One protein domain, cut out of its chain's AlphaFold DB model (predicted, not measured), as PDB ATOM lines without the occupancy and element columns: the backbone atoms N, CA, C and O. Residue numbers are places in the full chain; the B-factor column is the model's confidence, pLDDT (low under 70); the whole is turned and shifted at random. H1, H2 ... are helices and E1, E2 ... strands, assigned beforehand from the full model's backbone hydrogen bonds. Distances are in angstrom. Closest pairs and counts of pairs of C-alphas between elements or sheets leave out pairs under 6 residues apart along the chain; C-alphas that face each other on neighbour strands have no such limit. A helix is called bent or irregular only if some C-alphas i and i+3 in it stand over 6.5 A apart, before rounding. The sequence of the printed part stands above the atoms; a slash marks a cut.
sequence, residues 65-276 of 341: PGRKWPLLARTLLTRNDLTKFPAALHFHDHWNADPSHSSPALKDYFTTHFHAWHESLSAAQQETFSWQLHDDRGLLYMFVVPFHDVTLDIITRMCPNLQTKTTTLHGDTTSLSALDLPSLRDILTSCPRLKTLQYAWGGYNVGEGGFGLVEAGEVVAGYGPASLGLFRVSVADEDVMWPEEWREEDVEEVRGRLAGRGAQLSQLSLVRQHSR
ATOM      1  N   PRO A  65      -6.769  47.710  -8.481       67.75
ATOM      2  CA  PRO A  65      -7.892  47.515  -9.380       67.75
ATOM      3  C   PRO A  65      -8.650  46.227  -9.042       67.75
ATOM      4  O   PRO A  65      -9.879  46.249  -8.999       67.75
ATOM      5  N   GLY A  66      -7.940  45.131  -8.740       73.50
ATOM      6  CA  GLY A  66      -8.526  43.834  -8.382       73.50
ATOM      7  C   GLY A  66      -9.750  43.478  -9.239       73.50
ATOM      8  O   GLY A  66      -9.781  43.710 -10.448       73.50
ATOM      9  N   ARG A  67     -10.829  43.016  -8.595       67.38
ATOM     10  CA  ARG A  67     -12.125  42.745  -9.258       67.38
ATOM     11  C   ARG A  67     -12.902  44.002  -9.673       67.38
ATOM     12  O   ARG A  67     -13.865  43.912 -10.436       67.38
ATOM     13  N   LYS A  68     -12.528  45.172  -9.150       73.12
ATOM     14  CA  LYS A  68     -13.202  46.465  -9.370       73.12
ATOM     15  C   LYS A  68     -12.511  47.300 -10.466       73.12
ATOM     16  O   LYS A  68     -12.909  48.441 -10.701       73.12
ATOM     17  N   TRP A  69     -11.538  46.740 -11.191       76.75
ATOM     18  CA  TRP A  69     -10.800  47.449 -12.238       76.75
ATOM     19  C   TRP A  69     -11.701  48.035 -13.343       76.75
ATOM     20  O   TRP A  69     -11.421  49.165 -13.751       76.75
ATOM     21  N   PRO A  70     -12.812  47.392 -13.790       76.19
ATOM     22  CA  PRO A  70     -13.662  47.985 -14.822       76.19
ATOM     23  C   PRO A  70     -14.315  49.280 -14.332       76.19
ATOM     24  O   PRO A  70     -14.421  50.262 -15.068       76.19
ATOM     25  N   LEU A  71     -14.713  49.314 -13.055       78.12
ATOM     26  CA  LEU A  71     -15.285  50.501 -12.429       78.12
ATOM     27  C   LEU A  71     -14.245  51.621 -12.328       78.12
ATOM     28  O   LEU A  71     -14.563  52.780 -12.604       78.12
ATOM     29  N   LEU A  72     -13.006  51.278 -11.973       83.19
ATOM     30  CA  LEU A  72     -11.895  52.222 -11.940       83.19
ATOM     31  C   LEU A  72     -11.612  52.798 -13.333       83.19
ATOM     32  O   LEU A  72     -11.613  54.016 -13.489       83.19
ATOM     33  N   ALA A  73     -11.448  51.950 -14.350       81.88
ATOM     34  CA  ALA A  73     -11.212  52.378 -15.726       81.88
ATOM     35  C   ALA A  73     -12.345  53.285 -16.229       81.88
ATOM     36  O   ALA A  73     -12.093  54.395 -16.690       81.88
ATOM     37  N   ARG A  74     -13.609  52.886 -16.031       81.06
ATOM     38  CA  ARG A  74     -14.777  53.724 -16.346       81.06
ATOM     39  C   ARG A  74     -14.720  55.081 -15.640       81.06
ATOM     40  O   ARG A  74     -15.057  56.103 -16.240       81.06
ATOM     41  N   THR A  75     -14.326  55.092 -14.370       85.88
ATOM     42  CA  THR A  75     -14.213  56.321 -13.577       85.88
ATOM     43  C   THR A  75     -13.136  57.237 -14.147       85.88
ATOM     44  O   THR A  75     -13.416  58.410 -14.356       85.88
ATOM     45  N   LEU A  76     -11.953  56.710 -14.470       86.56
ATOM     46  CA  LEU A  76     -10.853  57.478 -15.062       86.56
ATOM     47  C   LEU A  76     -11.211  58.028 -16.452       86.56
ATOM     48  O   LEU A  76     -10.928  59.190 -16.735       86.56
ATOM     49  N   LEU A  77     -11.914  57.242 -17.275       83.75
ATOM     50  CA  LEU A  77     -12.416  57.681 -18.584       83.75
ATOM     51  C   LEU A  77     -13.447  58.807 -18.467       83.75
ATOM     52  O   LEU A  77     -13.408  59.777 -19.218       83.75
ATOM     53  N   THR A  78     -14.373  58.693 -17.512       84.00
ATOM     54  CA  THR A  78     -15.438  59.692 -17.318       84.00
ATOM     55  C   THR A  78     -14.912  60.952 -16.625       84.00
ATOM     56  O   THR A  78     -15.402  62.055 -16.859       84.00
ATOM     57  N   ARG A  79     -13.916  60.798 -15.750       87.88
ATOM     58  CA  ARG A  79     -13.325  61.861 -14.939       87.88
ATOM     59  C   ARG A  79     -11.825  61.948 -15.176       87.88
ATOM     60  O   ARG A  79     -11.017  61.582 -14.323       87.88
ATOM     61  N   ASN A  80     -11.461  62.510 -16.324       86.81
ATOM     62  CA  ASN A  80     -10.060  62.712 -16.690       86.81
ATOM     63  C   ASN A  80      -9.310  63.614 -15.683       86.81
ATOM     64  O   ASN A  80      -8.099  63.545 -15.560       86.81
ATOM     65  N   ASP A  81      -9.998  64.425 -14.874       89.31
ATOM     66  CA  ASP A  81      -9.343  65.181 -13.801       89.31
ATOM     67  C   ASP A  81      -8.703  64.288 -12.721       89.31
ATOM     68  O   ASP A  81      -7.809  64.756 -12.008       89.31
ATOM     69  N   LEU A  82      -9.134  63.025 -12.609       90.12
ATOM     70  CA  LEU A  82      -8.626  62.055 -11.643       90.12
ATOM     71  C   LEU A  82      -7.338  61.359 -12.090       90.12
ATOM     72  O   LEU A  82      -6.585  60.904 -11.235       90.12
ATOM     73  N   THR A  83      -7.042  61.319 -13.392       87.69
ATOM     74  CA  THR A  83      -5.880  60.609 -13.972       87.69
ATOM     75  C   THR A  83      -4.528  61.111 -13.470       87.69
ATOM     76  O   THR A  83      -3.512  60.421 -13.555       87.69
ATOM     77  N   LYS A  84      -4.509  62.320 -12.905       87.56
ATOM     78  CA  LYS A  84      -3.311  62.948 -12.346       87.56
ATOM     79  C   LYS A  84      -2.958  62.486 -10.931       87.56
ATOM     80  O   LYS A  84      -1.844  62.779 -10.504       87.56
ATOM     81  N   PHE A  85      -3.897  61.876 -10.200       89.00
ATOM     82  CA  PHE A  85      -3.725  61.504  -8.791       89.00
ATOM     83  C   PHE A  85      -3.050  60.148  -8.561       89.00
ATOM     84  O   PHE A  85      -2.272  60.073  -7.608       89.00
ATOM     85  N   PRO A  86      -3.283  59.109  -9.389       88.44
ATOM     86  CA  PRO A  86      -2.558  57.855  -9.274       88.44
ATOM     87  C   PRO A  86      -1.050  58.080  -9.309       88.44
ATOM     88  O   PRO A  86      -0.499  58.554 -10.303       88.44
ATOM     89  N   ALA A  87      -0.384  57.735  -8.210       83.31
ATOM     90  CA  ALA A  87       1.071  57.669  -8.149       83.31
ATOM     91  C   ALA A  87       1.554  56.231  -7.986       83.31
ATOM     92  O   ALA A  87       2.693  55.950  -8.343       83.31
ATOM     93  N   ALA A  88       0.706  55.341  -7.476       79.88
ATOM     94  CA  ALA A  88       1.007  53.937  -7.293       79.88
ATOM     95  C   ALA A  88      -0.103  53.072  -7.894       79.88
ATOM     96  O   ALA A  88      -1.289  53.338  -7.699       79.88
ATOM     97  N   LEU A  89       0.288  52.032  -8.623       81.56
ATOM     98  CA  LEU A  89      -0.626  51.077  -9.235       81.56
ATOM     99  C   LEU A  89      -0.151  49.663  -8.906       81.56
ATOM    100  O   LEU A  89       0.982  49.304  -9.235       81.56
ATOM    101  N   HIS A  90      -1.013  48.911  -8.227       75.38
ATOM    102  CA  HIS A  90      -0.731  47.590  -7.679       75.38
ATOM    103  C   HIS A  90      -1.716  46.575  -8.245       75.38
ATOM    104  O   HIS A  90      -2.927  46.714  -8.086       75.38
ATOM    105  N   PHE A  91      -1.192  45.555  -8.911       72.69
ATOM    106  CA  PHE A  91      -1.997  44.467  -9.455       72.69
ATOM    107  C   PHE A  91      -1.790  43.189  -8.647       72.69
ATOM    108  O   PHE A  91      -0.651  42.859  -8.320       72.69
ATOM    109  N   HIS A  92      -2.908  42.525  -8.340       67.25
ATOM    110  CA  HIS A  92      -3.010  41.252  -7.621       67.25
ATOM    111  C   HIS A  92      -3.984  40.314  -8.363       67.25
ATOM    112  O   HIS A  92      -4.884  40.789  -9.063       67.25
ATOM    113  N   ASP A  93      -3.840  39.002  -8.175       56.03
ATOM    114  CA  ASP A  93      -4.276  37.926  -9.096       56.03
ATOM    115  C   ASP A  93      -5.767  37.648  -9.220       56.03
ATOM    116  O   ASP A  93      -6.208  36.785  -9.974       56.03
ATOM    117  N   HIS A  94      -6.611  38.389  -8.519       56.94
ATOM    118  CA  HIS A  94      -8.041  38.111  -8.512       56.94
ATOM    119  C   HIS A  94      -8.786  39.007  -9.504       56.94
ATOM    120  O   HIS A  94      -9.489  39.939  -9.116       56.94
ATOM    121  N   TRP A  95      -8.650  38.686 -10.795       59.31
ATOM    122  CA  TRP A  95      -9.199  39.441 -11.934       59.31
ATOM    123  C   TRP A  95     -10.560  38.990 -12.442       59.31
ATOM    124  O   TRP A  95     -10.982  39.412 -13.518       59.31
ATOM    125  N   ASN A  96     -11.294  38.193 -11.667       59.22
ATOM    126  CA  ASN A  96     -12.687  37.906 -11.991       59.22
ATOM    127  C   ASN A  96     -13.499  39.203 -11.877       59.22
ATOM    128  O   ASN A  96     -14.039  39.529 -10.817       59.22
ATOM    129  N   ALA A  97     -13.506  39.970 -12.968       60.78
ATOM    130  CA  ALA A  97     -14.258  41.188 -13.126       60.78
ATOM    131  C   ALA A  97     -15.721  40.827 -12.943       60.78
ATOM    132  O   ALA A  97     -16.232  39.922 -13.604       60.78
ATOM    133  N   ASP A  98     -16.391  41.526 -12.035       64.00
ATOM    134  CA  ASP A  98     -17.834  41.412 -11.952       64.00
ATOM    135  C   ASP A  98     -18.415  41.950 -13.271       64.00
ATOM    136  O   ASP A  98     -18.226  43.135 -13.584       64.00
ATOM    137  N   PRO A  99     -19.105  41.116 -14.068       62.78
ATOM    138  CA  PRO A  99     -19.624  41.542 -15.358       62.78
ATOM    139  C   PRO A  99     -20.614  42.708 -15.246       62.78
ATOM    140  O   PRO A  99     -20.770  43.474 -16.199       62.78
ATOM    141  N   SER A 100     -21.247  42.886 -14.078       67.62
ATOM    142  CA  SER A 100     -22.151  44.006 -13.802       67.62
ATOM    143  C   SER A 100     -21.454  45.373 -13.811       67.62
ATOM    144  O   SER A 100     -22.115  46.400 -13.977       67.62
ATOM    145  N   HIS A 101     -20.122  45.413 -13.696       65.50
ATOM    146  CA  HIS A 101     -19.340  46.650 -13.758       65.50
ATOM    147  C   HIS A 101     -18.972  47.080 -15.189       65.50
ATOM    148  O   HIS A 101     -18.421  48.168 -15.376       65.50
ATOM    149  N   SER A 102     -19.284  46.272 -16.210       67.62
ATOM    150  CA  SER A 102     -19.046  46.632 -17.610       67.62
ATOM    151  C   SER A 102     -20.037  47.706 -18.079       67.62
ATOM    152  O   SER A 102     -21.249  47.570 -17.923       67.62
ATOM    153  N   SER A 103     -19.535  48.791 -18.674       73.44
ATOM    154  CA  SER A 103     -20.360  49.865 -19.252       73.44
ATOM    155  C   SER A 103     -20.112  49.993 -20.755       73.44
ATOM    156  O   SER A 103     -18.998  49.683 -21.175       73.44
ATOM    157  N   PRO A 104     -21.077  50.481 -21.564       76.94
ATOM    158  CA  PRO A 104     -20.871  50.684 -23.001       76.94
ATOM    159  C   PRO A 104     -19.621  51.513 -23.312       76.94
ATOM    160  O   PRO A 104     -18.776  51.053 -24.056       76.94
ATOM    161  N   ALA A 105     -19.411  52.640 -22.621       74.38
ATOM    162  CA  ALA A 105     -18.222  53.474 -22.821       74.38
ATOM    163  C   ALA A 105     -16.900  52.738 -22.539       74.38
ATOM    164  O   ALA A 105     -15.914  52.941 -23.240       74.38
ATOM    165  N   LEU A 106     -16.873  51.872 -21.517       71.62
ATOM    166  CA  LEU A 106     -15.698  51.050 -21.235       71.62
ATOM    167  C   LEU A 106     -15.491  49.987 -22.317       71.62
ATOM    168  O   LEU A 106     -14.352  49.742 -22.691       71.62
ATOM    169  N   LYS A 107     -16.572  49.376 -22.820       73.62
ATOM    170  CA  LYS A 107     -16.506  48.427 -23.937       73.62
ATOM    171  C   LYS A 107     -15.989  49.111 -25.191       73.62
ATOM    172  O   LYS A 107     -15.015  48.638 -25.740       73.62
ATOM    173  N   ASP A 108     -16.566  50.245 -25.578       76.38
ATOM    174  CA  ASP A 108     -16.170  50.991 -26.775       76.38
ATOM    175  C   ASP A 108     -14.697  51.408 -26.706       76.38
ATOM    176  O   ASP A 108     -13.945  51.227 -27.666       76.38
ATOM    177  N   TYR A 109     -14.265  51.916 -25.545       73.31
ATOM    178  CA  TYR A 109     -12.866  52.250 -25.301       73.31
ATOM    179  C   TYR A 109     -11.977  51.010 -25.404       73.31
ATOM    180  O   TYR A 109     -10.975  51.030 -26.117       73.31
ATOM    181  N   PHE A 110     -12.355  49.922 -24.727       71.94
ATOM    182  CA  PHE A 110     -11.589  48.683 -24.750       71.94
ATOM    183  C   PHE A 110     -11.501  48.132 -26.167       71.94
ATOM    184  O   PHE A 110     -10.399  47.935 -26.640       71.94
ATOM    185  N   THR A 111     -12.613  47.979 -26.881       73.75
ATOM    186  CA  THR A 111     -12.666  47.530 -28.274       73.75
ATOM    187  C   THR A 111     -11.766  48.383 -29.166       73.75
ATOM    188  O   THR A 111     -10.935  47.839 -29.883       73.75
ATOM    189  N   THR A 112     -11.843  49.715 -29.074       73.44
ATOM    190  CA  THR A 112     -11.023  50.618 -29.901       73.44
ATOM    191  C   THR A 112      -9.524  50.446 -29.638       73.44
ATOM    192  O   THR A 112      -8.738  50.291 -30.572       73.44
ATOM    193  N   HIS A 113      -9.113  50.459 -28.368       72.25
ATOM    194  CA  HIS A 113      -7.699  50.361 -28.002       72.25
ATOM    195  C   HIS A 113      -7.149  48.940 -28.128       72.25
ATOM    196  O   HIS A 113      -5.995  48.765 -28.511       72.25
ATOM    197  N   PHE A 114      -7.979  47.938 -27.854       71.31
ATOM    198  CA  PHE A 114      -7.654  46.532 -28.022       71.31
ATOM    199  C   PHE A 114      -7.454  46.193 -29.491       71.31
ATOM    200  O   PHE A 114      -6.482  45.523 -29.795       71.31
ATOM    201  N   HIS A 115      -8.300  46.675 -30.409       72.69
ATOM    202  CA  HIS A 115      -8.077  46.459 -31.841       72.69
ATOM    203  C   HIS A 115      -6.737  47.033 -32.291       72.69
ATOM    204  O   HIS A 115      -5.957  46.316 -32.907       72.69
ATOM    205  N   ALA A 116      -6.429  48.275 -31.908       72.31
ATOM    206  CA  ALA A 116      -5.146  48.891 -32.237       72.31
ATOM    207  C   ALA A 116      -3.951  48.121 -31.641       72.31
ATOM    208  O   ALA A 116      -2.935  47.943 -32.310       72.31
ATOM    209  N   TRP A 117      -4.065  47.646 -30.396       72.50
ATOM    210  CA  TRP A 117      -3.043  46.805 -29.768       72.50
ATOM    211  C   TRP A 117      -2.915  45.450 -30.473       72.50
ATOM    212  O   TRP A 117      -1.818  45.070 -30.859       72.50
ATOM    213  N   HIS A 118      -4.022  44.756 -30.724       71.19
ATOM    214  CA  HIS A 118      -4.058  43.453 -31.385       71.19
ATOM    215  C   HIS A 118      -3.460  43.524 -32.797       71.19
ATOM    216  O   HIS A 118      -2.660  42.674 -33.176       71.19
ATOM    217  N   GLU A 119      -3.787  44.567 -33.561       78.75
ATOM    218  CA  GLU A 119      -3.200  44.834 -34.880       78.75
ATOM    219  C   GLU A 119      -1.688  45.099 -34.827       78.75
ATOM    220  O   GLU A 119      -0.998  44.856 -35.815       78.75
ATOM    221  N   SER A 120      -1.157  45.562 -33.689       69.56
ATOM    222  CA  SER A 120       0.284  45.782 -33.503       69.56
ATOM    223  C   SER A 120       1.080  44.503 -33.224       69.56
ATOM    224  O   SER A 120       2.308  44.511 -33.329       69.56
ATOM    225  N   LEU A 121       0.400  43.405 -32.887       66.62
ATOM    226  CA  LEU A 121       1.023  42.117 -32.603       66.62
ATOM    227  C   LEU A 121       1.426  41.385 -33.888       66.62
ATOM    228  O   LEU A 121       0.832  41.574 -34.950       66.62
ATOM    229  N   SER A 122       2.416  40.498 -33.791       74.12
ATOM    230  CA  SER A 122       2.767  39.599 -34.898       74.12
ATOM    231  C   SER A 122       1.643  38.600 -35.193       74.12
ATOM    232  O   SER A 122       0.842  38.279 -34.320       74.12
ATOM    233  N   ALA A 123       1.605  38.045 -36.408       76.50
ATOM    234  CA  ALA A 123       0.584  37.063 -36.791       76.50
ATOM    235  C   ALA A 123       0.542  35.839 -35.851       76.50
ATOM    236  O   ALA A 123      -0.540  35.379 -35.503       76.50
ATOM    237  N   ALA A 124       1.702  35.361 -35.382       68.00
ATOM    238  CA  ALA A 124       1.791  34.253 -34.426       68.00
ATOM    239  C   ALA A 124       1.207  34.620 -33.047       68.00
ATOM    240  O   ALA A 124       0.490  33.830 -32.431       68.00
ATOM    241  N   GLN A 125       1.461  35.846 -32.581       65.19
ATOM    242  CA  GLN A 125       0.854  36.368 -31.355       65.19
ATOM    243  C   GLN A 125      -0.663  36.531 -31.524       65.19
ATOM    244  O   GLN A 125      -1.417  36.065 -30.678       65.19
ATOM    245  N   GLN A 126      -1.127  37.106 -32.637       71.69
ATOM    246  CA  GLN A 126      -2.559  37.248 -32.937       71.69
ATOM    247  C   GLN A 126      -3.288  35.896 -32.962       71.69
ATOM    248  O   GLN A 126      -4.374  35.781 -32.405       71.69
ATOM    249  N   GLU A 127      -2.692  34.859 -33.560       66.81
ATOM    250  CA  GLU A 127      -3.266  33.505 -33.606       66.81
ATOM    251  C   GLU A 127      -3.339  32.854 -32.215       66.81
ATOM    252  O   GLU A 127      -4.317  32.180 -31.889       66.81
ATOM    253  N   THR A 128      -2.346  33.122 -31.363       60.22
ATOM    254  CA  THR A 128      -2.340  32.701 -29.952       60.22
ATOM    255  C   THR A 128      -3.444  33.402 -29.150       60.22
ATOM    256  O   THR A 128      -3.997  32.842 -28.201       60.22
ATOM    257  N   PHE A 129      -3.820  34.616 -29.554       60.25
ATOM    258  CA  PHE A 129      -4.857  35.420 -28.922       60.25
ATOM    259  C   PHE A 129      -6.213  35.252 -29.618       60.25
ATOM    260  O   PHE A 129      -6.773  36.193 -30.178       60.25
ATOM    261  N   SER A 130      -6.806  34.056 -29.525       53.09
ATOM    262  CA  SER A 130      -8.196  33.854 -29.951       53.09
ATOM    263  C   SER A 130      -9.158  34.515 -28.954       53.09
ATOM    264  O   SER A 130      -9.616  33.894 -27.992       53.09
ATOM    265  N   TRP A 131      -9.465  35.793 -29.152       55.03
ATOM    266  CA  TRP A 131     -10.497  36.477 -28.383       55.03
ATOM    267  C   TRP A 131     -11.853  36.276 -29.068       55.03
ATOM    268  O   TRP A 131     -12.026  36.542 -30.255       55.03
ATOM    269  N   GLN A 132     -12.841  35.798 -28.317       49.16
ATOM    270  CA  GLN A 132     -14.240  35.877 -28.723       49.16
ATOM    271  C   GLN A 132     -14.879  36.978 -27.879       49.16
ATOM    272  O   GLN A 132     -15.160  36.766 -26.699       49.16
ATOM    273  N   LEU A 133     -15.120  38.167 -28.455       49.50
ATOM    274  CA  LEU A 133     -16.167  39.018 -27.890       49.50
ATOM    275  C   LEU A 133     -17.463  38.243 -28.119       49.50
ATOM    276  O   LEU A 133     -17.954  38.144 -29.240       49.50
ATOM    277  N   HIS A 134     -18.001  37.641 -27.065       48.03
ATOM    278  CA  HIS A 134     -19.351  37.109 -27.129       48.03
ATOM    279  C   HIS A 134     -20.327  38.292 -27.207       48.03
ATOM    280  O   HIS A 134     -20.723  38.853 -26.180       48.03
ATOM    281  N   ASP A 135     -20.700  38.657 -28.435       48.03
ATOM    282  CA  ASP A 135     -21.651  39.730 -28.757       48.03
ATOM    283  C   ASP A 135     -22.985  39.577 -28.001       48.03
ATOM    284  O   ASP A 135     -23.593  40.559 -27.573       48.03
ATOM    285  N   ASP A 136     -23.405  38.343 -27.720       45.12
ATOM    286  CA  ASP A 136     -24.790  38.060 -27.333       45.12
ATOM    287  C   ASP A 136     -25.139  38.351 -25.865       45.12
ATOM    288  O   ASP A 136     -26.310  38.293 -25.485       45.12
ATOM    289  N   ARG A 137     -24.161  38.646 -24.997       46.09
ATOM    290  CA  ARG A 137     -24.446  38.930 -23.571       46.09
ATOM    291  C   ARG A 137     -23.923  40.265 -23.076       46.09
ATOM    292  O   ARG A 137     -24.220  40.643 -21.946       46.09
ATOM    293  N   GLY A 138     -23.139  40.986 -23.881       47.16
ATOM    294  CA  GLY A 138     -22.481  42.206 -23.424       47.16
ATOM    295  C   GLY A 138     -21.633  41.989 -22.161       47.16
ATOM    296  O   GLY A 138     -21.399  42.935 -21.411       47.16
ATOM    297  N   LEU A 139     -21.204  40.758 -21.904       44.88
ATOM    298  CA  LEU A 139     -20.289  40.432 -20.827       44.88
ATOM    299  C   LEU A 139     -18.917  40.341 -21.486       44.88
ATOM    300  O   LEU A 139     -18.749  39.564 -22.424       44.88
ATOM    301  N   LEU A 140     -17.941  41.104 -20.992       51.66
ATOM    302  CA  LEU A 140     -16.534  40.776 -21.217       51.66
ATOM    303  C   LEU A 140     -16.242  39.488 -20.422       51.66
ATOM    304  O   LEU A 140     -15.623  39.517 -19.365       51.66
ATOM    305  N   TYR A 141     -16.772  38.349 -20.878       47.47
ATOM    306  CA  TYR A 141     -16.313  37.035 -20.442       47.47
ATOM    307  C   TYR A 141     -15.079  36.715 -21.273       47.47
ATOM    308  O   TYR A 141     -15.136  36.002 -22.268       47.47
ATOM    309  N   MET A 142     -13.970  37.339 -20.894       49.94
ATOM    310  CA  MET A 142     -12.672  37.060 -21.484       49.94
ATOM    311  C   MET A 142     -11.994  36.023 -20.605       49.94
ATOM    312  O   MET A 142     -11.340  36.343 -19.617       49.94
ATOM    313  N   PHE A 143     -12.240  34.757 -20.925       42.94
ATOM    314  CA  PHE A 143     -11.362  33.694 -20.465       42.94
ATOM    315  C   PHE A 143     -10.062  33.799 -21.259       42.94
ATOM    316  O   PHE A 143     -10.113  34.086 -22.451       42.94
ATOM    317  N   VAL A 144      -8.941  33.490 -20.603       48.72
ATOM    318  CA  VAL A 144      -7.579  33.461 -21.161       48.72
ATOM    319  C   VAL A 144      -6.921  34.855 -21.108       48.72
ATOM    320  O   VAL A 144      -7.290  35.744 -21.856       48.72
ATOM    321  N   VAL A 145      -6.066  35.064 -20.091       49.53
ATOM    322  CA  VAL A 145      -4.594  35.290 -20.120       49.53
ATOM    323  C   VAL A 145      -3.947  36.601 -20.623       49.53
ATOM    324  O   VAL A 145      -3.199  37.180 -19.840       49.53
ATOM    325  N   PRO A 146      -4.184  37.171 -21.818       53.25
ATOM    326  CA  PRO A 146      -3.459  38.378 -22.247       53.25
ATOM    327  C   PRO A 146      -4.077  39.663 -21.690       53.25
ATOM    328  O   PRO A 146      -3.597  40.769 -21.923       53.25
ATOM    329  N   PHE A 147      -5.202  39.548 -20.985       60.12
ATOM    330  CA  PHE A 147      -5.977  40.703 -20.561       60.12
ATOM    331  C   PHE A 147      -5.286  41.527 -19.468       60.12
ATOM    332  O   PHE A 147      -5.549  42.729 -19.352       60.12
ATOM    333  N   HIS A 148      -4.394  40.893 -18.699       63.34
ATOM    334  CA  HIS A 148      -3.554  41.584 -17.729       63.34
ATOM    335  C   HIS A 148      -2.743  42.677 -18.418       63.34
ATOM    336  O   HIS A 148      -2.836  43.826 -17.993       63.34
ATOM    337  N   ASP A 149      -2.059  42.355 -19.516       63.75
ATOM    338  CA  ASP A 149      -1.185  43.279 -20.241       63.75
ATOM    339  C   ASP A 149      -1.955  44.414 -20.895       63.75
ATOM    340  O   ASP A 149      -1.612  45.578 -20.704       63.75
ATOM    341  N   VAL A 150      -3.062  44.106 -21.575       67.56
ATOM    342  CA  VAL A 150      -3.886  45.143 -22.211       67.56
ATOM    343  C   VAL A 150      -4.457  46.099 -21.172       67.56
ATOM    344  O   VAL A 150      -4.469  47.312 -21.360       67.56
ATOM    345  N   THR A 151      -4.943  45.582 -20.051       71.06
ATOM    346  CA  THR A 151      -5.537  46.438 -19.024       71.06
ATOM    347  C   THR A 151      -4.473  47.197 -18.239       71.06
ATOM    348  O   THR A 151      -4.682  48.362 -17.895       71.06
ATOM    349  N   LEU A 152      -3.320  46.572 -17.986       73.56
ATOM    350  CA  LEU A 152      -2.125  47.233 -17.478       73.56
ATOM    351  C   LEU A 152      -1.766  48.410 -18.376       73.56
ATOM    352  O   LEU A 152      -1.647  49.526 -17.874       73.56
ATOM    353  N   ASP A 153      -1.622  48.178 -19.675       72.12
ATOM    354  CA  ASP A 153      -1.299  49.188 -20.674       72.12
ATOM    355  C   ASP A 153      -2.353  50.303 -20.698       72.12
ATOM    356  O   ASP A 153      -2.021  51.471 -20.500       72.12
ATOM    357  N   ILE A 154      -3.640  49.958 -20.773       75.94
ATOM    358  CA  ILE A 154      -4.752  50.916 -20.739       75.94
ATOM    359  C   ILE A 154      -4.705  51.795 -19.483       75.94
ATOM    360  O   ILE A 154      -4.745  53.022 -19.593       75.94
ATOM    361  N   ILE A 155      -4.616  51.207 -18.284       79.81
ATOM    362  CA  ILE A 155      -4.583  51.979 -17.031       79.81
ATOM    363  C   ILE A 155      -3.324  52.844 -16.975       79.81
ATOM    364  O   ILE A 155      -3.392  53.995 -16.541       79.81
ATOM    365  N   THR A 156      -2.194  52.326 -17.453       79.00
ATOM    366  CA  THR A 156      -0.924  53.058 -17.478       79.00
ATOM    367  C   THR A 156      -1.001  54.262 -18.418       79.00
ATOM    368  O   THR A 156      -0.655  55.369 -18.011       79.00
ATOM    369  N   ARG A 157      -1.555  54.090 -19.624       80.19
ATOM    370  CA  ARG A 157      -1.809  55.176 -20.584       80.19
ATOM    371  C   ARG A 157      -2.783  56.214 -20.033       80.19
ATOM    372  O   ARG A 157      -2.619  57.405 -20.281       80.19
ATOM    373  N   MET A 158      -3.768  55.781 -19.245       83.00
ATOM    374  CA  MET A 158      -4.685  56.691 -18.559       83.00
ATOM    375  C   MET A 158      -4.030  57.447 -17.399       83.00
ATOM    376  O   MET A 158      -4.576  58.468 -17.011       83.00
ATOM    377  N   CYS A 159      -2.907  56.997 -16.829       85.69
ATOM    378  CA  CYS A 159      -2.337  57.553 -15.594       85.69
ATOM    379  C   CYS A 159      -0.883  58.032 -15.788       85.69
ATOM    380  O   CYS A 159       0.052  57.419 -15.270       85.69
ATOM    381  N   PRO A 160      -0.650  59.174 -16.462       79.25
ATOM    382  CA  PRO A 160       0.698  59.626 -16.838       79.25
ATOM    383  C   PRO A 160       1.594  60.039 -15.651       79.25
ATOM    384  O   PRO A 160       2.800  60.229 -15.809       79.25
ATOM    385  N   ASN A 161       1.025  60.209 -14.453       79.12
ATOM    386  CA  ASN A 161       1.746  60.624 -13.244       79.12
ATOM    387  C   ASN A 161       2.217  59.465 -12.352       79.12
ATOM    388  O   ASN A 161       2.729  59.731 -11.259       79.12
ATOM    389  N   LEU A 162       2.079  58.211 -12.795       78.12
ATOM    390  CA  LEU A 162       2.520  57.047 -12.029       78.12
ATOM    391  C   LEU A 162       4.017  57.142 -11.677       78.12
ATOM    392  O   LEU A 162       4.878  57.313 -12.540       78.12
ATOM    393  N   GLN A 163       4.315  57.046 -10.379       76.81
ATOM    394  CA  GLN A 163       5.671  57.048  -9.818       76.81
ATOM    395  C   GLN A 163       6.107  55.654  -9.377       76.81
ATOM    396  O   GLN A 163       7.291  55.337  -9.404       76.81
ATOM    397  N   THR A 164       5.161  54.819  -8.977       70.62
ATOM    398  CA  THR A 164       5.394  53.453  -8.535       70.62
ATOM    399  C   THR A 164       4.467  52.549  -9.320       70.62
ATOM    400  O   THR A 164       3.263  52.794  -9.407       70.62
ATOM    401  N   LYS A 165       5.022  51.480  -9.878       65.62
ATOM    402  CA  LYS A 165       4.225  50.413 -10.461       65.62
ATOM    403  C   LYS A 165       4.695  49.090  -9.892       65.62
ATOM    404  O   LYS A 165       5.855  48.710 -10.044       65.62
ATOM    405  N   THR A 166       3.773  48.409  -9.231       62.22
ATOM    406  CA  THR A 166       3.990  47.074  -8.696       62.22
ATOM    407  C   THR A 166       3.015  46.150  -9.391       62.22
ATOM    408  O   THR A 166       1.802  46.352  -9.377       62.22
ATOM    409  N   THR A 167       3.541  45.143 -10.058       59.66
ATOM    410  CA  THR A 167       2.726  44.141 -10.726       59.66
ATOM    411  C   THR A 167       3.143  42.807 -10.142       59.66
ATOM    412  O   THR A 167       4.241  42.318 -10.411       59.66
ATOM    413  N   THR A 168       2.298  42.294  -9.248       54.66
ATOM    414  CA  THR A 168       2.449  40.957  -8.693       54.66
ATOM    415  C   THR A 168       1.523  40.052  -9.477       54.66
ATOM    416  O   THR A 168       0.317  40.288  -9.501       54.66
ATOM    417  N   LEU A 169       2.108  39.076 -10.160       52.22
ATOM    418  CA  LEU A 169       1.384  38.092 -10.940       52.22
ATOM    419  C   LEU A 169       1.665  36.729 -10.296       52.22
ATOM    420  O   LEU A 169       2.718  36.135 -10.513       52.22
ATOM    421  N   HIS A 170       0.779  36.279  -9.414       46.97
ATOM    422  CA  HIS A 170       0.684  34.884  -9.004       46.97
ATOM    423  C   HIS A 170      -0.089  34.117 -10.075       46.97
ATOM    424  O   HIS A 170      -1.318  34.118 -10.110       46.97
ATOM    425  N   GLY A 171       0.642  33.415 -10.937       38.81
ATOM    426  CA  GLY A 171       0.052  32.339 -11.712       38.81
ATOM    427  C   GLY A 171      -0.355  31.202 -10.776       38.81
ATOM    428  O   GLY A 171       0.485  30.413 -10.356       38.81
ATOM    429  N   ASP A 172      -1.642  31.073 -10.466       39.25
ATOM    430  CA  ASP A 172      -2.206  29.753 -10.200       39.25
ATOM    431  C   ASP A 172      -1.935  28.862 -11.427       39.25
ATOM    432  O   ASP A 172      -1.771  29.362 -12.536       39.25
ATOM    433  N   THR A 173      -1.842  27.540 -11.260       36.16
ATOM    434  CA  THR A 173      -1.338  26.560 -12.259       36.16
ATOM    435  C   THR A 173      -2.036  26.549 -13.636       36.16
ATOM    436  O   THR A 173      -1.708  25.736 -14.497       36.16
ATOM    437  N   THR A 174      -2.992  27.449 -13.863       34.69
ATOM    438  CA  THR A 174      -3.745  27.660 -15.106       34.69
ATOM    439  C   THR A 174      -3.701  29.103 -15.631       34.69
ATOM    440  O   THR A 174      -4.200  29.364 -16.725       34.69
ATOM    441  N   SER A 175      -3.113  30.041 -14.884       37.19
ATOM    442  CA  SER A 175      -3.008  31.452 -15.242       37.19
ATOM    443  C   SER A 175      -1.652  31.721 -15.881       37.19
ATOM    444  O   SER A 175      -0.600  31.724 -15.242       37.19
ATOM    445  N   LEU A 176      -1.689  31.892 -17.196       37.56
ATOM    446  CA  LEU A 176      -0.557  32.328 -17.994       37.56
ATOM    447  C   LEU A 176      -0.477  33.835 -17.808       37.56
ATOM    448  O   LEU A 176      -1.339  34.579 -18.266       37.56
ATOM    449  N   SER A 177       0.519  34.282 -17.070       47.25
ATOM    450  CA  SER A 177       0.708  35.696 -16.830       47.25
ATOM    451  C   SER A 177       2.117  36.083 -17.241       47.25
ATOM    452  O   SER A 177       3.034  36.122 -16.422       47.25
ATOM    453  N   ALA A 178       2.283  36.374 -18.525       54.78
ATOM    454  CA  ALA A 178       3.536  36.855 -19.077       54.78
ATOM    455  C   ALA A 178       3.327  38.293 -19.540       54.78
ATOM    456  O   ALA A 178       2.820  38.497 -20.633       54.78
ATOM    457  N   LEU A 179       3.727  39.263 -18.707       69.50
ATOM    458  CA  LEU A 179       4.056  40.589 -19.222       69.50
ATOM    459  C   LEU A 179       5.087  40.377 -20.331       69.50
ATOM    460  O   LEU A 179       6.163  39.857 -20.041       69.50
ATOM    461  N   ASP A 180       4.772  40.745 -21.566       75.00
ATOM    462  CA  ASP A 180       5.721  40.629 -22.674       75.00
ATOM    463  C   ASP A 180       6.685  41.837 -22.750       75.00
ATOM    464  O   ASP A 180       6.505  42.873 -22.096       75.00
ATOM    465  N   LEU A 181       7.770  41.710 -23.531       81.94
ATOM    466  CA  LEU A 181       8.754  42.795 -23.702       81.94
ATOM    467  C   LEU A 181       8.136  44.077 -24.291       81.94
ATOM    468  O   LEU A 181       8.470  45.162 -23.799       81.94
ATOM    469  N   PRO A 182       7.251  44.008 -25.312       81.56
ATOM    470  CA  PRO A 182       6.515  45.175 -25.790       81.56
ATOM    471  C   PRO A 182       5.731  45.894 -24.688       81.56
ATOM    472  O   PRO A 182       5.876  47.106 -24.539       81.56
ATOM    473  N   SER A 183       4.975  45.173 -23.862       77.88
ATOM    474  CA  SER A 183       4.190  45.760 -22.775       77.88
ATOM    475  C   SER A 183       5.090  46.367 -21.705       77.88
ATOM    476  O   SER A 183       4.839  47.481 -21.243       77.88
ATOM    477  N   LEU A 184       6.195  45.704 -21.343       84.88
ATOM    478  CA  LEU A 184       7.197  46.285 -20.447       84.88
ATOM    479  C   LEU A 184       7.738  47.614 -20.999       84.88
ATOM    480  O   LEU A 184       7.809  48.609 -20.272       84.88
ATOM    481  N   ARG A 185       8.077  47.666 -22.290       87.31
ATOM    482  CA  ARG A 185       8.525  48.893 -22.963       87.31
ATOM    483  C   ARG A 185       7.456  49.988 -22.934       87.31
ATOM    484  O   ARG A 185       7.772  51.135 -22.600       87.31
ATOM    485  N   ASP A 186       6.211  49.663 -23.257       81.31
ATOM    486  CA  ASP A 186       5.092  50.610 -23.258       81.31
ATOM    487  C   ASP A 186       4.867  51.207 -21.865       81.31
ATOM    488  O   ASP A 186       4.691  52.418 -21.714       81.31
ATOM    489  N   ILE A 187       4.988  50.391 -20.819       82.12
ATOM    490  CA  ILE A 187       4.905  50.839 -19.428       82.12
ATOM    491  C   ILE A 187       6.007  51.846 -19.095       82.12
ATOM    492  O   ILE A 187       5.728  52.889 -18.497       82.12
ATOM    493  N   LEU A 188       7.254  51.534 -19.454       86.69
ATOM    494  CA  LEU A 188       8.407  52.385 -19.157       86.69
ATOM    495  C   LEU A 188       8.325  53.726 -19.893       86.69
ATOM    496  O   LEU A 188       8.636  54.767 -19.316       86.69
ATOM    497  N   THR A 189       7.861  53.708 -21.142       86.12
ATOM    498  CA  THR A 189       7.718  54.913 -21.973       86.12
ATOM    499  C   THR A 189       6.500  55.759 -21.596       86.12
ATOM    500  O   THR A 189       6.567  56.986 -21.679       86.12
ATOM    501  N   SER A 190       5.418  55.139 -21.117       79.19
ATOM    502  CA  SER A 190       4.197  55.836 -20.685       79.19
ATOM    503  C   SER A 190       4.316  56.464 -19.292       79.19
ATOM    504  O   SER A 190       3.567  57.386 -18.965       79.19
ATOM    505  N   CYS A 191       5.267  56.004 -18.471       83.00
ATOM    506  CA  CYS A 191       5.483  56.479 -17.102       83.00
ATOM    507  C   CYS A 191       6.823  57.225 -16.947       83.00
ATOM    508  O   CYS A 191       7.732  56.716 -16.289       83.00
ATOM    509  N   PRO A 192       6.973  58.469 -17.441       86.56
ATOM    510  CA  PRO A 192       8.245  59.201 -17.383       86.56
ATOM    511  C   PRO A 192       8.713  59.541 -15.957       86.56
ATOM    512  O   PRO A 192       9.840  59.998 -15.770       86.56
ATOM    513  N   ARG A 193       7.845  59.359 -14.951       83.12
ATOM    514  CA  ARG A 193       8.111  59.625 -13.530       83.12
ATOM    515  C   ARG A 193       8.282  58.354 -12.698       83.12
ATOM    516  O   ARG A 193       8.365  58.461 -11.472       83.12
ATOM    517  N   LEU A 194       8.319  57.180 -13.333       85.56
ATOM    518  CA  LEU A 194       8.471  55.904 -12.643       85.56
ATOM    519  C   LEU A 194       9.802  55.884 -11.884       85.56
ATOM    520  O   LEU A 194      10.863  56.096 -12.466       85.56
ATOM    521  N   LYS A 195       9.733  55.662 -10.575       86.19
ATOM    522  CA  LYS A 195      10.863  55.551  -9.646       86.19
ATOM    523  C   LYS A 195      11.162  54.107  -9.292       86.19
ATOM    524  O   LYS A 195      12.328  53.749  -9.142       86.19
ATOM    525  N   THR A 196      10.109  53.304  -9.188       82.94
ATOM    526  CA  THR A 196      10.199  51.894  -8.833       82.94
ATOM    527  C   THR A 196       9.322  51.078  -9.763       82.94
ATOM    528  O   THR A 196       8.120  51.342  -9.872       82.94
ATOM    529  N   LEU A 197       9.925  50.070 -10.385       85.12
ATOM    530  CA  LEU A 197       9.227  49.010 -11.097       85.12
ATOM    531  C   LEU A 197       9.479  47.697 -10.365       85.12
ATOM    532  O   LEU A 197      10.630  47.292 -10.217       85.12
ATOM    533  N   GLN A 198       8.418  47.044  -9.906       83.69
ATOM    534  CA  GLN A 198       8.498  45.707  -9.327       83.69
ATOM    535  C   GLN A 198       7.696  44.728 -10.179       83.69
ATOM    536  O   GLN A 198       6.489  44.909 -10.345       83.69
ATOM    537  N   TYR A 199       8.381  43.698 -10.668       79.62
ATOM    538  CA  TYR A 199       7.817  42.590 -11.426       79.62
ATOM    539  C   TYR A 199       7.997  41.296 -10.631       79.62
ATOM    540  O   TYR A 199       9.124  40.900 -10.327       79.62
ATOM    541  N   ALA A 200       6.889  40.660 -10.253       70.75
ATOM    542  CA  ALA A 200       6.924  39.310  -9.708       70.75
ATOM    543  C   ALA A 200       6.591  38.309 -10.815       70.75
ATOM    544  O   ALA A 200       5.491  38.340 -11.360       70.75
ATOM    545  N   TRP A 201       7.553  37.452 -11.132       65.94
ATOM    546  CA  TRP A 201       7.425  36.352 -12.072       65.94
ATOM    547  C   TRP A 201       6.815  35.146 -11.357       65.94
ATOM    548  O   TRP A 201       7.419  34.614 -10.427       65.94
ATOM    549  N   GLY A 202       5.617  34.727 -11.753       53.44
ATOM    550  CA  GLY A 202       4.921  33.588 -11.164       53.44
ATOM    551  C   GLY A 202       3.989  32.927 -12.165       53.44
ATOM    552  O   GLY A 202       3.148  33.602 -12.750       53.44
ATOM    553  N   GLY A 203       4.121  31.614 -12.343       53.66
ATOM    554  CA  GLY A 203       3.235  30.807 -13.183       53.66
ATOM    555  C   GLY A 203       3.975  29.899 -14.162       53.66
ATOM    556  O   GLY A 203       5.163  30.064 -14.431       53.66
ATOM    557  N   TYR A 204       3.254  28.920 -14.710       48.84
ATOM    558  CA  TYR A 204       3.752  28.095 -15.807       48.84
ATOM    559  C   TYR A 204       3.728  28.930 -17.091       48.84
ATOM    560  O   TYR A 204       2.663  29.379 -17.518       48.84
ATOM    561  N   ASN A 205       4.890  29.121 -17.721       47.56
ATOM    562  CA  ASN A 205       4.979  29.667 -19.074       47.56
ATOM    563  C   ASN A 205       4.244  28.716 -20.036       47.56
ATOM    564  O   ASN A 205       4.828  27.753 -20.529       47.56
ATOM    565  N   VAL A 206       2.964  28.954 -20.316       32.81
ATOM    566  CA  VAL A 206       2.327  28.396 -21.519       32.81
ATOM    567  C   VAL A 206       2.250  29.542 -22.517       32.81
ATOM    568  O   VAL A 206       1.369  30.391 -22.451       32.81
ATOM    569  N   GLY A 207       3.252  29.609 -23.391       42.59
ATOM    570  CA  GLY A 207       3.380  30.619 -24.441       42.59
ATOM    571  C   GLY A 207       4.814  31.125 -24.602       42.59
ATOM    572  O   GLY A 207       5.530  31.300 -23.621       42.59
ATOM    573  N   GLU A 208       5.213  31.398 -25.845       49.78
ATOM    574  CA  GLU A 208       6.529  31.930 -26.256       49.78
ATOM    575  C   GLU A 208       6.750  33.419 -25.879       49.78
ATOM    576  O   GLU A 208       7.635  34.071 -26.422       49.78
ATOM    577  N   GLY A 209       5.922  33.991 -24.995       54.34
ATOM    578  CA  GLY A 209       5.874  35.438 -24.721       54.34
ATOM    579  C   GLY A 209       6.545  35.904 -23.424       54.34
ATOM    580  O   GLY A 209       6.614  37.107 -23.183       54.34
ATOM    581  N   GLY A 210       7.014  34.982 -22.579       64.88
ATOM    582  CA  GLY A 210       7.802  35.338 -21.398       64.88
ATOM    583  C   GLY A 210       9.188  35.842 -21.795       64.88
ATOM    584  O   GLY A 210       9.732  35.409 -22.806       64.88
ATOM    585  N   PHE A 211       9.761  36.742 -20.998       74.88
ATOM    586  CA  PHE A 211      11.123  37.223 -21.208       74.88
ATOM    587  C   PHE A 211      12.081  36.785 -20.107       74.88
ATOM    588  O   PHE A 211      11.707  36.664 -18.936       74.88
ATOM    589  N   GLY A 212      13.341  36.589 -20.488       80.12
ATOM    590  CA  GLY A 212      14.433  36.333 -19.556       80.12
ATOM    591  C   GLY A 212      14.835  37.586 -18.772       80.12
ATOM    592  O   GLY A 212      14.525  38.721 -19.149       80.12
ATOM    593  N   LEU A 213      15.589  37.403 -17.680       83.88
ATOM    594  CA  LEU A 213      16.093  38.525 -16.877       83.88
ATOM    595  C   LEU A 213      16.955  39.481 -17.716       83.88
ATOM    596  O   LEU A 213      16.836  40.699 -17.567       83.88
ATOM    597  N   VAL A 214      17.789  38.936 -18.607       87.62
ATOM    598  CA  VAL A 214      18.670  39.711 -19.494       87.62
ATOM    599  C   VAL A 214      17.854  40.612 -20.417       87.62
ATOM    600  O   VAL A 214      18.094  41.817 -20.442       87.62
ATOM    601  N   GLU A 215      16.847  40.065 -21.100       88.75
ATOM    602  CA  GLU A 215      15.964  40.810 -22.006       88.75
ATOM    603  C   GLU A 215      15.165  41.891 -21.262       88.75
ATOM    604  O   GLU A 215      15.081  43.037 -21.716       88.75
ATOM    605  N   ALA A 216      14.646  41.571 -20.069       88.12
ATOM    606  CA  ALA A 216      14.010  42.553 -19.190       88.12
ATOM    607  C   ALA A 216      14.978  43.693 -18.855       88.12
ATOM    608  O   ALA A 216      14.634  44.873 -18.941       88.12
ATOM    609  N   GLY A 217      16.212  43.332 -18.495       89.50
ATOM    610  CA  GLY A 217      17.295  44.258 -18.211       89.50
ATOM    611  C   GLY A 217      17.622  45.162 -19.395       89.50
ATOM    612  O   GLY A 217      17.820  46.357 -19.189       89.50
ATOM    613  N   GLU A 218      17.626  44.640 -20.624       93.00
ATOM    614  CA  GLU A 218      17.826  45.424 -21.854       93.00
ATOM    615  C   GLU A 218      16.709  46.425 -22.077       93.00
ATOM    616  O   GLU A 218      16.974  47.601 -22.324       93.00
ATOM    617  N   VAL A 219      15.456  45.992 -21.945       93.00
ATOM    618  CA  VAL A 219      14.308  46.879 -22.129       93.00
ATOM    619  C   VAL A 219      14.286  47.965 -21.055       93.00
ATOM    620  O   VAL A 219      14.112  49.140 -21.385       93.00
ATOM    621  N   VAL A 220      14.546  47.629 -19.790       91.94
ATOM    622  CA  VAL A 220      14.636  48.617 -18.703       91.94
ATOM    623  C   VAL A 220      15.822  49.562 -18.913       91.94
ATOM    624  O   VAL A 220      15.673  50.779 -18.778       91.94
ATOM    625  N   ALA A 221      16.983  49.042 -19.306       93.38
ATOM    626  CA  ALA A 221      18.166  49.848 -19.580       93.38
ATOM    627  C   ALA A 221      18.056  50.667 -20.875       93.38
ATOM    628  O   ALA A 221      18.761  51.663 -21.004       93.38
ATOM    629  N   GLY A 222      17.190  50.314 -21.823       94.75
ATOM    630  CA  GLY A 222      16.950  51.081 -23.048       94.75
ATOM    631  C   GLY A 222      15.861  52.138 -22.873       94.75
ATOM    632  O   GLY A 222      16.067  53.315 -23.169       94.75
ATOM    633  N   TYR A 223      14.721  51.734 -22.318       94.44
ATOM    634  CA  TYR A 223      13.481  52.515 -22.318       94.44
ATOM    635  C   TYR A 223      13.076  53.051 -20.947       94.44
ATOM    636  O   TYR A 223      12.166  53.876 -20.869       94.44
ATOM    637  N   GLY A 224      13.735  52.623 -19.867       90.44
ATOM    638  CA  GLY A 224      13.426  53.097 -18.523       90.44
ATOM    639  C   GLY A 224      13.561  54.617 -18.400       90.44
ATOM    640  O   GLY A 224      14.462  55.209 -19.006       90.44
ATOM    641  N   PRO A 225      12.694  55.293 -17.632       89.56
ATOM    642  CA  PRO A 225      12.826  56.725 -17.412       89.56
ATOM    643  C   PRO A 225      14.051  57.029 -16.546       89.56
ATOM    644  O   PRO A 225      14.462  56.224 -15.713       89.56
ATOM    645  N   ALA A 226      14.619  58.229 -16.691       91.81
ATOM    646  CA  ALA A 226      15.768  58.666 -15.887       91.81
ATOM    647  C   ALA A 226      15.476  58.716 -14.374       91.81
ATOM    648  O   ALA A 226      16.398  58.727 -13.566       91.81
ATOM    649  N   SER A 227      14.199  58.757 -13.984       87.62
ATOM    650  CA  SER A 227      13.770  58.708 -12.587       87.62
ATOM    651  C   SER A 227      13.782  57.309 -11.976       87.62
ATOM    652  O   SER A 227      13.613  57.210 -10.760       87.62
ATOM    653  N   LEU A 228      13.919  56.249 -12.780       90.12
ATOM    654  CA  LEU A 228      13.838  54.870 -12.307       90.12
ATOM    655  C   LEU A 228      15.068  54.552 -11.453       90.12
ATOM    656  O   LEU A 228      16.152  54.322 -11.972       90.12
ATOM    657  N   GLY A 229      14.886  54.549 -10.134       87.06
ATOM    658  CA  GLY A 229      15.944  54.243  -9.175       87.06
ATOM    659  C   GLY A 229      16.001  52.766  -8.797       87.06
ATOM    660  O   GLY A 229      17.054  52.286  -8.387       87.06
ATOM    661  N   LEU A 230      14.890  52.034  -8.934       87.38
ATOM    662  CA  LEU A 230      14.791  50.645  -8.496       87.38
ATOM    663  C   LEU A 230      14.012  49.787  -9.497       87.38
ATOM    664  O   LEU A 230      12.835  50.035  -9.761       87.38
ATOM    665  N   PHE A 231      14.658  48.730  -9.982       87.56
ATOM    666  CA  PHE A 231      14.019  47.622 -10.678       87.56
ATOM    667  C   PHE A 231      14.081  46.384  -9.780       87.56
ATOM    668  O   PHE A 231      15.159  45.890  -9.445       87.56
ATOM    669  N   ARG A 232      12.915  45.925  -9.326       86.00
ATOM    670  CA  ARG A 232      12.772  44.712  -8.525       86.00
ATOM    671  C   ARG A 232      12.226  43.589  -9.368       86.00
ATOM    672  O   ARG A 232      11.173  43.745  -9.983       86.00
ATOM    673  N   VAL A 233      12.895  42.450  -9.281       81.25
ATOM    674  CA  VAL A 233      12.412  41.215  -9.876       81.25
ATOM    675  C   VAL A 233      12.365  40.134  -8.802       81.25
ATOM    676  O   VAL A 233      13.313  39.977  -8.028       81.25
ATOM    677  N   SER A 234      11.238  39.438  -8.705       76.06
ATOM    678  CA  SER A 234      11.020  38.364  -7.730       76.06
ATOM    679  C   SER A 234      10.401  37.148  -8.399       76.06
ATOM    680  O   SER A 234       9.550  37.319  -9.261       76.06
ATOM    681  N   VAL A 235      10.767  35.944  -7.965       70.31
ATOM    682  CA  VAL A 235      10.089  34.697  -8.351       70.31
ATOM    683  C   VAL A 235       9.020  34.391  -7.303       70.31
ATOM    684  O   VAL A 235       9.301  34.443  -6.104       70.31
ATOM    685  N   ALA A 236       7.783  34.172  -7.742       60.72
ATOM    686  CA  ALA A 236       6.606  34.104  -6.884       60.72
ATOM    687  C   ALA A 236       6.337  32.706  -6.308       60.72
ATOM    688  O   ALA A 236       5.594  32.615  -5.336       60.72
ATOM    689  N   ASP A 237       6.924  31.645  -6.874       64.62
ATOM    690  CA  ASP A 237       6.656  30.261  -6.469       64.62
ATOM    691  C   ASP A 237       7.951  29.423  -6.409       64.62
ATOM    692  O   ASP A 237       8.783  29.505  -7.312       64.62
ATOM    693  N   GLU A 238       8.126  28.647  -5.328       58.09
ATOM    694  CA  GLU A 238       9.225  27.675  -5.134       58.09
ATOM    695  C   GLU A 238       9.084  26.476  -6.080       58.09
ATOM    696  O   GLU A 238      10.094  25.892  -6.479       58.09
ATOM    697  N   ASP A 239       7.844  26.125  -6.437       58.94
ATOM    698  CA  ASP A 239       7.515  24.909  -7.184       58.94
ATOM    699  C   ASP A 239       7.522  25.121  -8.704       58.94
ATOM    700  O   ASP A 239       7.582  24.160  -9.479       58.94
ATOM    701  N   VAL A 240       7.499  26.378  -9.153       57.78
ATOM    702  CA  VAL A 240       7.802  26.708 -10.543       57.78
ATOM    703  C   VAL A 240       9.308  26.568 -10.677       57.78
ATOM    704  O   VAL A 240      10.049  27.349 -10.080       57.78
ATOM    705  N   MET A 241       9.754  25.546 -11.421       54.56
ATOM    706  CA  MET A 241      11.172  25.368 -11.728       54.56
ATOM    707  C   MET A 241      11.729  26.732 -12.105       54.56
ATOM    708  O   MET A 241      11.249  27.338 -13.068       54.56
ATOM    709  N   TRP A 242      12.691  27.222 -11.312       55.84
ATOM    710  CA  TRP A 242      13.489  28.370 -11.708       55.84
ATOM    711  C   TRP A 242      13.833  28.134 -13.172       55.84
ATOM    712  O   TRP A 242      14.307  27.032 -13.480       55.84
ATOM    713  N   PRO A 243      13.559  29.091 -14.075       57.25
ATOM    714  CA  PRO A 243      14.111  28.985 -15.407       57.25
ATOM    715  C   PRO A 243      15.587  28.695 -15.164       57.25
ATOM    716  O   PRO A 243      16.223  29.420 -14.391       57.25
ATOM    717  N   GLU A 244      16.145  27.640 -15.755       57.91
ATOM    718  CA  GLU A 244      17.572  27.286 -15.634       57.91
ATOM    719  C   GLU A 244      18.511  28.417 -16.162       57.91
ATOM    720  O   GLU A 244      19.718  28.243 -16.336       57.91
ATOM    721  N   GLU A 245      17.937  29.594 -16.409       59.06
ATOM    722  CA  GLU A 245      18.350  30.754 -17.177       59.06
ATOM    723  C   GLU A 245      18.553  32.009 -16.316       59.06
ATOM    724  O   GLU A 245      18.810  33.070 -16.866       59.06
ATOM    725  N   TRP A 246      18.395  31.961 -14.987       75.75
ATOM    726  CA  TRP A 246      18.789  33.092 -14.128       75.75
ATOM    727  C   TRP A 246      20.099  32.756 -13.445       75.75
ATOM    728  O   TRP A 246      20.159  32.486 -12.241       75.75
ATOM    729  N   ARG A 247      21.161  32.717 -14.246       82.50
ATOM    730  CA  ARG A 247      22.504  32.485 -13.729       82.50
ATOM    731  C   ARG A 247      22.951  33.732 -12.981       82.50
ATOM    732  O   ARG A 247      22.522  34.847 -13.270       82.50
ATOM    733  N   GLU A 248      23.846  33.549 -12.018       84.31
ATOM    734  CA  GLU A 248      24.468  34.676 -11.315       84.31
ATOM    735  C   GLU A 248      25.123  35.654 -12.311       84.31
ATOM    736  O   GLU A 248      25.029  36.866 -12.140       84.31
ATOM    737  N   GLU A 249      25.673  35.130 -13.410       88.62
ATOM    738  CA  GLU A 249      26.218  35.905 -14.533       88.62
ATOM    739  C   GLU A 249      25.179  36.850 -15.162       88.62
ATOM    740  O   GLU A 249      25.469  38.033 -15.339       88.62
ATOM    741  N   ASP A 250      23.954  36.374 -15.409       86.81
ATOM    742  CA  ASP A 250      22.862  37.176 -15.979       86.81
ATOM    743  C   ASP A 250      22.426  38.288 -15.010       86.81
ATOM    744  O   ASP A 250      22.149  39.426 -15.405       86.81
ATOM    745  N   VAL A 251      22.397  37.981 -13.708       87.31
ATOM    746  CA  VAL A 251      22.070  38.952 -12.653       87.31
ATOM    747  C   VAL A 251      23.125  40.057 -12.586       87.31
ATOM    748  O   VAL A 251      22.767  41.238 -12.526       87.31
ATOM    749  N   GLU A 252      24.413  39.704 -12.591       90.12
ATOM    750  CA  GLU A 252      25.504  40.683 -12.585       90.12
ATOM    751  C   GLU A 252      25.529  41.516 -13.869       90.12
ATOM    752  O   GLU A 252      25.728  42.734 -13.805       90.12
ATOM    753  N   GLU A 253      25.259  40.905 -15.023       92.69
ATOM    754  CA  GLU A 253      25.153  41.610 -16.298       92.69
ATOM    755  C   GLU A 253      24.051  42.676 -16.257       92.69
ATOM    756  O   GLU A 253      24.297  43.856 -16.541       92.69
ATOM    757  N   VAL A 254      22.838  42.300 -15.842       91.25
ATOM    758  CA  VAL A 254      21.716  43.242 -15.733       91.25
ATOM    759  C   VAL A 254      21.997  44.313 -14.683       91.25
ATOM    760  O   VAL A 254      21.715  45.493 -14.913       91.25
ATOM    761  N   ARG A 255      22.617  43.953 -13.555       93.25
ATOM    762  CA  ARG A 255      23.023  44.923 -12.532       93.25
ATOM    763  C   ARG A 255      24.019  45.942 -13.086       93.25
ATOM    764  O   ARG A 255      23.844  47.134 -12.840       93.25
ATOM    765  N   GLY A 256      25.013  45.503 -13.859       92.56
ATOM    766  CA  GLY A 256      25.981  46.381 -14.519       92.56
ATOM    767  C   GLY A 256      25.316  47.358 -15.492       92.56
ATOM    768  O   GLY A 256      25.581  48.563 -15.444       92.56
ATOM    769  N   ARG A 257      24.386  46.864 -16.319       93.81
ATOM    770  CA  ARG A 257      23.609  47.683 -17.268       93.81
ATOM    771  C   ARG A 257      22.766  48.748 -16.557       93.81
ATOM    772  O   ARG A 257      22.769  49.911 -16.962       93.81
ATOM    773  N   LEU A 258      22.080  48.378 -15.475       92.38
ATOM    774  CA  LEU A 258      21.224  49.294 -14.712       92.38
ATOM    775  C   LEU A 258      22.025  50.309 -13.889       92.38
ATOM    776  O   LEU A 258      21.653  51.487 -13.845       92.38
ATOM    777  N   ALA A 259      23.162  49.899 -13.321       91.56
ATOM    778  CA  ALA A 259      24.057  50.789 -12.588       91.56
ATOM    779  C   ALA A 259      24.563  51.942 -13.469       91.56
ATOM    780  O   ALA A 259      24.615  53.084 -13.011       91.56
ATOM    781  N   GLY A 260      24.835  51.680 -14.755       87.62
ATOM    782  CA  GLY A 260      25.196  52.711 -15.739       87.62
ATOM    783  C   GLY A 260      24.137  53.808 -15.925       87.62
ATOM    784  O   GLY A 260      24.457  54.898 -16.395       87.62
ATOM    785  N   ARG A 261      22.888  53.556 -15.515       89.50
ATOM    786  CA  ARG A 261      21.769  54.509 -15.555       89.50
ATOM    787  C   ARG A 261      21.379  55.075 -14.188       89.50
ATOM    788  O   ARG A 261      20.427  55.844 -14.112       89.50
ATOM    789  N   GLY A 262      22.089  54.706 -13.121       88.62
ATOM    790  CA  GLY A 262      21.727  55.074 -11.749       88.62
ATOM    791  C   GLY A 262      20.535  54.292 -11.183       88.62
ATOM    792  O   GLY A 262      20.001  54.681 -10.146       88.62
ATOM    793  N   ALA A 263      20.130  53.198 -11.836       88.75
ATOM    794  CA  ALA A 263      19.095  52.293 -11.353       88.75
ATOM    795  C   ALA A 263      19.726  51.106 -10.612       88.75
ATOM    796  O   ALA A 263      20.784  50.604 -10.990       88.75
ATOM    797  N   GLN A 264      19.066  50.629  -9.560       91.00
ATOM    798  CA  GLN A 264      19.483  49.446  -8.812       91.00
ATOM    799  C   GLN A 264      18.635  48.238  -9.209       91.00
ATOM    800  O   GLN A 264      17.408  48.337  -9.275       91.00
ATOM    801  N   LEU A 265      19.286  47.091  -9.414       87.12
ATOM    802  CA  LEU A 265      18.613  45.795  -9.456       87.12
ATOM    803  C   LEU A 265      18.497  45.258  -8.029       87.12
ATOM    804  O   LEU A 265      19.512  45.037  -7.367       87.12
ATOM    805  N   SER A 266      17.276  45.020  -7.562       84.88
ATOM    806  CA  SER A 266      17.028  44.309  -6.308       84.88
ATOM    807  C   SER A 266      16.347  42.987  -6.626       84.88
ATOM    808  O   SER A 266      15.209  42.953  -7.089       84.88
ATOM    809  N   GLN A 267      17.062  41.897  -6.374       75.19
ATOM    810  CA  GLN A 267      16.494  40.560  -6.416       75.19
ATOM    811  C   GLN A 267      15.892  40.265  -5.045       75.19
ATOM    812  O   GLN A 267      16.576  40.375  -4.026       75.19
ATOM    813  N   LEU A 268      14.609  39.921  -5.008       60.62
ATOM    814  CA  LEU A 268      14.021  39.325  -3.816       60.62
ATOM    815  C   LEU A 268      14.138  37.814  -3.978       60.62
ATOM    816  O   LEU A 268      13.457  37.220  -4.813       60.62
ATOM    817  N   SER A 269      15.033  37.207  -3.200       54.44
ATOM    818  CA  SER A 269      15.009  35.771  -2.972       54.44
ATOM    819  C   SER A 269      13.675  35.430  -2.316       54.44
ATOM    820  O   SER A 269      13.302  36.038  -1.315       54.44
ATOM    821  N   LEU A 270      12.947  34.527  -2.970       50.25
ATOM    822  CA  LEU A 270      11.718  33.875  -2.543       50.25
ATOM    823  C   LEU A 270      11.016  34.486  -1.326       50.25
ATOM    824  O   LEU A 270      11.346  34.217  -0.168       50.25
ATOM    825  N   VAL A 271       9.990  35.291  -1.598       45.72
ATOM    826  CA  VAL A 271       9.050  35.679  -0.550       45.72
ATOM    827  C   VAL A 271       8.232  34.431  -0.239       45.72
ATOM    828  O   VAL A 271       7.248  34.156  -0.915       45.72
ATOM    829  N   ARG A 272       8.631  33.666   0.785       43.53
ATOM    830  CA  ARG A 272       7.775  32.636   1.386       43.53
ATOM    831  C   ARG A 272       6.513  33.302   1.928       43.53
ATOM    832  O   ARG A 272       6.429  33.632   3.109       43.53
ATOM    833  N   GLN A 273       5.514  33.506   1.082       43.88
ATOM    834  CA  GLN A 273       4.165  33.764   1.551       43.88
ATOM    835  C   GLN A 273       3.586  32.411   1.947       43.88
ATOM    836  O   GLN A 273       3.024  31.690   1.134       43.88
ATOM    837  N   HIS A 274       3.778  32.029   3.213       38.62
ATOM    838  CA  HIS A 274       3.074  30.894   3.800       38.62
ATOM    839  C   HIS A 274       1.565  31.150   3.733       38.62
ATOM    840  O   HIS A 274       0.972  31.768   4.621       38.62
ATOM    841  N   SER A 275       0.921  30.658   2.677       38.22
ATOM    842  CA  SER A 275      -0.524  30.548   2.647       38.22
ATOM    843  C   SER A 275      -0.941  29.421   3.592       38.22
ATOM    844  O   SER A 275      -0.859  28.242   3.264       38.22
ATOM    845  N   ARG A 276      -1.461  29.857   4.743       41.66
ATOM    846  CA  ARG A 276      -2.307  29.148   5.715       41.66
ATOM    847  C   ARG A 276      -1.609  28.232   6.731       41.66
ATOM    848  O   ARG A 276      -0.942  27.259   6.418       41.66
TER     849      ARG A 276
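What this domain is: This is residues 65 to 276 of the 341 residues of an uncharacterized protein of Chaetomium globosum (strain ATCC 6205 / CBS 148.51 / DSM 1962 / NBRC 6347 / NRRL 1970) (UniProt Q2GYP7). Picture a twisted wall of five parallel strands, with four helices, H4, H5, H6 and H7, side by side in a row over one face and the other face bare of named helices. Beyond the E1 edge, H1 and H2 extend the helical side, H2 crossing H4 at a wide angle, and little H3 lies past the far end of H2. The printed part has 212 residues, with seven named helices and five named strands in the order H1 E1 H2 H3 H4 E2 H5 E3 H6 E4 H7 E5, and the sheet runs E1 E2 E3 E4 E5. The class is mixed, helices and strands. The whole is compact, with a radius of gyration of the C-alphas of 17.4 A and spans of 52 by 42 by 37 A.

How they stand to each other: Start with H1, residues 66 to 78, which is irregular: its C-alphas 67 and 70 are 7.8 A apart. Next look for E1, residues 88 to 91, an edge strand, and then H2, residues 104 to 120. With its residues 105 to 106 alone, H2 touches H1, about perpendicular at 82 degrees; their closest C-alphas are those of Arg 74 and Leu 106, 5.6 A apart. H3, residues 123 to 128, is close to H2 but not clearly touching, with the closest C-alphas, of His 118 and Gln 126, 6.6 A apart. H4, residues 147 to 158, is the hub, touching three helices. It only just touches H2, with 3 pairs of C-alphas within 8 A, the closest those of Phe 114 and Val 150 at 7.1 A. It also only just touches H1, again with 3 pairs, the closest those of Ala 73 and Ile 155 at 6.8 A. E2, residues 164 to 168, is parallel to E1, and N 166 and O 89 are 2.9 A apart, within hydrogen-bond range. H5, residues 181 to 190, touches H4 at a shallow tilt of 17 degrees, the same way; the C-alphas of Arg 157 and Ser 190, their closest, are 6.0 A apart. E3, residues 196 to 201, is parallel to E2, with N 167 and O 198 at 3.0 A. H6, residues 213 to 223, touches H5 at a shallow tilt of 31 degrees, the same way, closest at the C-alphas of Leu 188 and Tyr 223, 6.0 A. E4, residues 230 to 235, is parallel to E3, with N 201 and O 234 at 2.7 A. H7, residues 248 to 259, touches H6 at a shallow tilt of 10 degrees, closest at the C-alphas of Gly 217 and Val 254, 5.2 A. E5, residues 264 to 268, the other edge strand, is parallel to E4, with N 231 and O 264 at 2.9 A. H4, H5 and H6 only graze the sheet, while H7 is on it at a height over the sheet of 7.7 A. Four strand-helix-strand units, each two parallel neighbour strands with helices between, join E1 to E2 through H2 H3 H4, then E2 to E3 through H5, E3 to E4 through H6 and E4 to E5 through H7; the last three have right-handed crossovers. Every O i to N i+4 pair is within hydrogen-bond range in H2 to H7, and 7 of 9 are in H1.

Where its parts are: Find C-alpha 66 at (-8.526, 43.834, -8.382), where H1 begins, 19.5 A long. H2 runs 24.1 A from C-alpha 104 at (-20.871, 50.684, -23.001). H4 and H7 each measure 16.2 A, and E4 16.6 A. E5 ends at C-alpha 268, (14.021, 39.325, -3.816).

The domain as a whole: The C-alphas of Asp 136 and Gly 260, the two farthest apart, are 53.4 A apart. The printed part has no cut. Long links are E1 to H2, H3 to H4, E2 to H5, E3 to H6 and E4 to H7. The mean pLDDT of the printed part is 71.1, and 85 residues are under 70, among them 127 to 150 and 268 to 276.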